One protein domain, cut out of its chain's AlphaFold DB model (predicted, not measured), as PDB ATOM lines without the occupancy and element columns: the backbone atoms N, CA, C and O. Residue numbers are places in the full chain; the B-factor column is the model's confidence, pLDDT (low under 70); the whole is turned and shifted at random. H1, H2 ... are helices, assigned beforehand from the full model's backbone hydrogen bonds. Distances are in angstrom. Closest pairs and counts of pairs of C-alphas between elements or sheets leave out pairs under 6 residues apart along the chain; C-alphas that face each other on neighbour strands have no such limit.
ATOM      1  N   ALA A 204      65.140   9.519  -5.334       94.06
ATOM      2  CA  ALA A 204      65.892   8.834  -6.389       94.06
ATOM      3  C   ALA A 204      66.944   9.730  -7.076       94.06
ATOM      4  O   ALA A 204      67.989   9.234  -7.470       94.06
ATOM      5  N   GLN A 205      66.691  11.038  -7.193       92.50
ATOM      6  CA  GLN A 205      67.671  11.997  -7.715       92.50
ATOM      7  C   GLN A 205      68.786  12.241  -6.691       92.50
ATOM      8  O   GLN A 205      69.949  12.253  -7.064       92.50
ATOM      9  N   LYS A 206      68.447  12.346  -5.395       93.94
ATOM     10  CA  LYS A 206      69.445  12.478  -4.315       93.94
ATOM     11  C   LYS A 206      70.415  11.293  -4.282       93.94
ATOM     12  O   LYS A 206      71.605  11.500  -4.110       93.94
ATOM     13  N   ARG A 207      69.914  10.064  -4.476       95.19
ATOM     14  CA  ARG A 207      70.762   8.861  -4.583       95.19
ATOM     15  C   ARG A 207      71.709   8.938  -5.777       95.19
ATOM     16  O   ARG A 207      72.903   8.802  -5.574       95.19
ATOM     17  N   LYS A 208      71.193   9.262  -6.968       94.88
ATOM     18  CA  LYS A 208      72.018   9.436  -8.171       94.88
ATOM     19  C   LYS A 208      73.107  10.491  -8.004       94.88
ATOM     20  O   LYS A 208      74.244  10.221  -8.347       94.88
ATOM     21  N   LEU A 209      72.788  11.647  -7.416       94.31
ATOM     22  CA  LEU A 209      73.787  12.683  -7.146       94.31
ATOM     23  C   LEU A 209      74.930  12.151  -6.265       94.31
ATOM     24  O   LEU A 209      76.092  12.344  -6.599       94.31
ATOM     25  N   LEU A 210      74.604  11.425  -5.190       94.81
ATOM     26  CA  LEU A 210      75.601  10.809  -4.308       94.81
ATOM     27  C   LEU A 210      76.384   9.680  -5.008       94.81
ATOM     28  O   LEU A 210      77.585   9.542  -4.792       94.81
ATOM     29  N   GLU A 211      75.735   8.882  -5.859       96.88
ATOM     30  CA  GLU A 211      76.378   7.854  -6.698       96.88
ATOM     31  C   GLU A 211      77.369   8.495  -7.693       96.88
ATOM     32  O   GLU A 211      78.505   8.035  -7.822       96.88
ATOM     33  N   ASP A 212      76.995   9.611  -8.325       96.12
ATOM     34  CA  ASP A 212      77.846  10.372  -9.247       96.12
ATOM     35  C   ASP A 212      79.019  11.057  -8.512       96.12
ATOM     36  O   ASP A 212      80.145  11.070  -9.011       96.12
ATOM     37  N   GLU A 213      78.781  11.636  -7.331       95.75
ATOM     38  CA  GLU A 213      79.807  12.270  -6.484       95.75
ATOM     39  C   GLU A 213      80.817  11.254  -5.941       95.75
ATOM     40  O   GLU A 213      82.027  11.474  -6.036       95.75
ATOM     41  N   THR A 214      80.338  10.120  -5.423       97.25
ATOM     42  CA  THR A 214      81.212   9.032  -4.962       97.25
ATOM     43  C   THR A 214      82.024   8.453  -6.114       97.25
ATOM     44  O   THR A 214      83.230   8.277  -5.951       97.25
ATOM     45  N   SER A 215      81.422   8.261  -7.293       97.31
ATOM     46  CA  SER A 215      82.137   7.805  -8.492       97.31
ATOM     47  C   SER A 215      83.285   8.754  -8.856       97.31
ATOM     48  O   SER A 215      84.438   8.320  -8.891       97.31
ATOM     49  N   LYS A 216      83.011  10.061  -8.995       95.56
ATOM     50  CA  LYS A 216      84.036  11.092  -9.276       95.56
ATOM     51  C   LYS A 216      85.151  11.103  -8.228       95.56
ATOM     52  O   LYS A 216      86.327  11.204  -8.571       95.56
ATOM     53  N   PHE A 217      84.807  10.981  -6.945       96.19
ATOM     54  CA  PHE A 217      85.806  10.957  -5.878       96.19
ATOM     55  C   PHE A 217      86.664   9.685  -5.921       96.19
ATOM     56  O   PHE A 217      87.885   9.771  -5.796       96.19
ATOM     57  N   THR A 218      86.066   8.513  -6.164       96.56
ATOM     58  CA  THR A 218      86.825   7.260  -6.329       96.56
ATOM     59  C   THR A 218      87.722   7.274  -7.566       96.56
ATOM     60  O   THR A 218      88.835   6.759  -7.499       96.56
ATOM     61  N   GLU A 219      87.305   7.924  -8.656       95.88
ATOM     62  CA  GLU A 219      88.129   8.144  -9.848       95.88
ATOM     63  C   GLU A 219      89.356   9.010  -9.520       95.88
ATOM     64  O   GLU A 219      90.489   8.599  -9.788       95.88
ATOM     65  N   VAL A 220      89.167  10.150  -8.847       95.31
ATOM     66  CA  VAL A 220      90.272  11.013  -8.391       95.31
ATOM     67  C   VAL A 220      91.207  10.262  -7.435       95.31
ATOM     68  O   VAL A 220      92.425  10.317  -7.608       95.31
ATOM     69  N   LEU A 221      90.666   9.498  -6.481       94.31
ATOM     70  CA  LEU A 221      91.463   8.651  -5.586       94.31
ATOM     71  C   LEU A 221      92.135   7.467  -6.291       94.31
ATOM     72  O   LEU A 221      93.110   6.940  -5.760       94.31
ATOM     73  N   SER A 222      91.658   7.022  -7.453       95.31
ATOM     74  CA  SER A 222      92.324   5.979  -8.246       95.31
ATOM     75  C   SER A 222      93.579   6.511  -8.947       95.31
ATOM     76  O   SER A 222      94.553   5.772  -9.118       95.31
ATOM     77  N   ASN A 223      93.593   7.805  -9.283       94.31
ATOM     78  CA  ASN A 223      94.650   8.451 -10.049       94.31
ATOM     79  C   ASN A 223      95.972   8.509  -9.259       94.31
ATOM     80  O   ASN A 223      96.091   9.171  -8.226       94.31
ATOM     81  N   THR A 224      97.001   7.837  -9.775       95.25
ATOM     82  CA  THR A 224      98.328   7.763  -9.147       95.25
ATOM     83  C   THR A 224      99.002   9.128  -9.017       95.25
ATOM     84  O   THR A 224      99.628   9.392  -7.993       95.25
ATOM     85  N   ALA A 225      98.827  10.031  -9.987       93.75
ATOM     86  CA  ALA A 225      99.395  11.378  -9.921       93.75
ATOM     87  C   ALA A 225      98.785  12.202  -8.773       93.75
ATOM     88  O   ALA A 225      99.504  12.946  -8.108       93.75
ATOM     89  N   PHE A 226      97.487  12.020  -8.498       95.31
ATOM     90  CA  PHE A 226      96.808  12.665  -7.371       95.31
ATOM     91  C   PHE A 226      97.295  12.118  -6.019       95.31
ATOM     92  O   PHE A 226      97.495  12.895  -5.090       95.31
ATOM     93  N   LYS A 227      97.562  10.805  -5.919       95.25
ATOM     94  CA  LYS A 227      98.151  10.192  -4.711       95.25
ATOM     95  C   LYS A 227      99.564  10.696  -4.408       95.25
ATOM     96  O   LYS A 227      99.904  10.851  -3.242       95.25
ATOM     97  N   VAL A 228     100.387  10.909  -5.439       96.00
ATOM     98  CA  VAL A 228     101.789  11.341  -5.279       96.00
ATOM     99  C   VAL A 228     101.884  12.834  -4.955       96.00
ATOM    100  O   VAL A 228     102.639  13.214  -4.064       96.00
ATOM    101  N   ASN A 229     101.134  13.689  -5.657       95.81
ATOM    102  CA  ASN A 229     101.066  15.118  -5.355       95.81
ATOM    103  C   ASN A 229      99.688  15.691  -5.750       95.81
ATOM    104  O   ASN A 229      99.474  16.016  -6.927       95.81
ATOM    105  N   PRO A 230      98.755  15.859  -4.793       95.94
ATOM    106  CA  PRO A 230      97.402  16.313  -5.099       95.94
ATOM    107  C   PRO A 230      97.381  17.760  -5.603       95.94
ATOM    108  O   PRO A 230      96.642  18.061  -6.538       95.94
ATOM    109  N   PHE A 231      98.219  18.650  -5.057       96.19
ATOM    110  CA  PHE A 231      98.260  20.059  -5.465       96.19
ATOM    111  C   PHE A 231      98.706  20.228  -6.920       96.19
ATOM    112  O   PHE A 231      98.076  20.973  -7.669       96.19
ATOM    113  N   GLU A 232      99.734  19.497  -7.356       96.31
ATOM    114  CA  GLU A 232     100.199  19.568  -8.746       96.31
ATOM    115  C   GLU A 232      99.209  18.906  -9.719       96.31
ATOM    116  O   GLU A 232      99.000  19.407 -10.827       96.31
ATOM    117  N   ALA A 233      98.542  17.820  -9.311       96.00
ATOM    118  CA  ALA A 233      97.473  17.201 -10.099       96.00
ATOM    119  C   ALA A 233      96.274  18.157 -10.292       96.00
ATOM    120  O   ALA A 233      95.807  18.344 -11.419       96.00
ATOM    121  N   ILE A 234      95.835  18.823  -9.218       95.56
ATOM    122  CA  ILE A 234      94.783  19.851  -9.244       95.56
ATOM    123  C   ILE A 234      95.215  21.046 -10.114       95.56
ATOM    124  O   ILE A 234      94.474  21.464 -11.005       95.56
ATOM    125  N   GLY A 235      96.436  21.558  -9.932       96.19
ATOM    126  CA  GLY A 235      96.970  22.671 -10.723       96.19
ATOM    127  C   GLY A 235      97.086  22.350 -12.218       96.19
ATOM    128  O   GLY A 235      96.826  23.204 -13.069       96.19
ATOM    129  N   LYS A 236      97.443  21.111 -12.582       95.19
ATOM    130  CA  LYS A 236      97.398  20.627 -13.978       95.19
ATOM    131  C   LYS A 236      95.971  20.606 -14.528       95.19
ATOM    132  O   LYS A 236      95.767  21.044 -15.659       95.19
ATOM    133  N   HIS A 237      94.992  20.155 -13.741       94.69
ATOM    134  CA  HIS A 237      93.587  20.152 -14.152       94.69
ATOM    135  C   HIS A 237      93.057  21.574 -14.404       94.69
ATOM    136  O   HIS A 237      92.517  21.824 -15.480       94.69
ATOM    137  N   PHE A 238      93.294  22.525 -13.491       96.19
ATOM    138  CA  PHE A 238      92.899  23.928 -13.689       96.19
ATOM    139  C   PHE A 238      93.537  24.550 -14.938       96.19
ATOM    140  O   PHE A 238      92.831  25.131 -15.759       96.19
ATOM    141  N   ARG A 239      94.850  24.369 -15.139       96.25
ATOM    142  CA  ARG A 239      95.554  24.867 -16.337       96.25
ATOM    143  C   ARG A 239      95.009  24.257 -17.634       96.25
ATOM    144  O   ARG A 239      94.959  24.951 -18.644       96.25
ATOM    145  N   LYS A 240      94.577  22.989 -17.621       95.50
ATOM    146  CA  LYS A 240      93.896  22.361 -18.767       95.50
ATOM    147  C   LYS A 240      92.502  22.956 -18.994       95.50
ATOM    148  O   LYS A 240      92.138  23.200 -20.139       95.50
ATOM    149  N   ARG A 241      91.730  23.184 -17.926       96.06
ATOM    150  CA  ARG A 241      90.358  23.699 -18.024       96.06
ATOM    151  C   ARG A 241      90.310  25.136 -18.548       96.06
ATOM    152  O   ARG A 241      89.506  25.401 -19.430       96.06
ATOM    153  N   LEU A 242      91.209  26.007 -18.082       94.38
ATOM    154  CA  LEU A 242      91.317  27.387 -18.572       94.38
ATOM    155  C   LEU A 242      91.601  27.444 -20.081       94.38
ATOM    156  O   LEU A 242      90.919  28.166 -20.793       94.38
ATOM    157  N   LYS A 243      92.535  26.619 -20.579       94.12
ATOM    158  CA  LYS A 243      92.815  26.513 -22.021       94.12
ATOM    159  C   LYS A 243      91.613  26.020 -22.823       94.12
ATOM    160  O   LYS A 243      91.340  26.544 -23.889       94.12
ATOM    161  N   GLN A 244      90.874  25.038 -22.299       93.69
ATOM    162  CA  GLN A 244      89.654  24.574 -22.957       93.69
ATOM    163  C   GLN A 244      88.606  25.694 -23.048       93.69
ATOM    164  O   GLN A 244      87.959  25.826 -24.074       93.69
ATOM    165  N   GLU A 245      88.429  26.498 -21.998       90.75
ATOM    166  CA  GLU A 245      87.449  27.593 -21.997       90.75
ATOM    167  C   GLU A 245      87.858  28.756 -22.922       90.75
ATOM    168  O   GLU A 245      86.979  29.409 -23.484       90.75
ATOM    169  N   GLU A 246      89.163  28.958 -23.133       90.12
ATOM    170  CA  GLU A 246      89.749  29.871 -24.130       90.12
ATOM    171  C   GLU A 246      89.570  29.353 -25.575       90.12
ATOM    172  O   GLU A 246      89.202  30.117 -26.462       90.12
ATOM    173  N   GLU A 247      89.743  28.047 -25.812       89.25
ATOM    174  CA  GLU A 247      89.509  27.395 -27.117       89.25
ATOM    175  C   GLU A 247      88.010  27.263 -27.473       89.25
ATOM    176  O   GLU A 247      87.644  27.304 -28.647       89.25
ATOM    177  N   GLU A 248      87.134  27.092 -26.475       85.94
ATOM    178  CA  GLU A 248      85.682  26.895 -26.639       85.94
ATOM    179  C   GLU A 248      84.911  28.228 -26.768       85.94
ATOM    180  O   GLU A 248      83.781  28.236 -27.256       85.94
ATOM    181  N   ASN A 249      85.534  29.361 -26.404       75.69
ATOM    182  CA  ASN A 249      85.016  30.719 -26.619       75.69
ATOM    183  C   ASN A 249      85.999  31.578 -27.447       75.69
ATOM    184  O   ASN A 249      86.577  32.529 -26.911       75.69
TER     185      ASN A 249
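What this domain is: This is residues 204 to 249 of the 251 residues of the protein "Family with sequence similarity 207 member A" of Lepisosteus oculatus (UniProt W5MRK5). Two long helices, H1 and H3, stand as the arms of an open V, and the short helix H2 sits at its corner, between the end of H1 and the beginning of H3. The arms stay apart, and most of each stands free: residues 204 to 219 in H1 and residues 235 to 248 in H3, with Asn 249 after it. The printed part has 46 residues with three named helices, in the order H1, H2, H3, and no named strand; its class is all helix. It is only just loose, close to extended, with a radius of gyration of the C-alphas of 13.9 A, and its outline is flat, with spans of 36 by 32 by 11 A.

Where its parts are: Find C-alpha 204 at (65.892, 8.834, -6.389); from there H1, residues 204 to 222, runs 26.7 A to C-alpha 222 at (92.324, 5.979, -8.246). Past Asn 223 comes H2, residues 224 to 228. Past Asn 229 comes H3, residues 230 to 248, which runs 26.7 A to C-alpha 248 at (85.682, 26.895, -26.639).

How they stand to each other: Look first at H1 and H2, which are close but not clearly touching; their closest C-alphas, those of Val 220 and Phe 226, are 6.8 A apart. H2 and H3 touch only at the corner, H3 with residues 232 to 234 alone; their closest C-alphas, those of Phe 226 and Ala 233, are 5.3 A apart. H1 and H3 are apart. In H1 and H2 every O i to N i+4 pair is within hydrogen-bond range; in H3 14 of 15 are.

The domain as a whole: The two C-alphas farthest apart are those of Ala 204 and Glu 247, at 36.5 A. The printed part has no cut, and both links, H1 to H2 and H2 to H3, are tight. In the B-factor column you will find a mean pLDDT of 94.4 over the printed part of this model, and no printed residue is under 70.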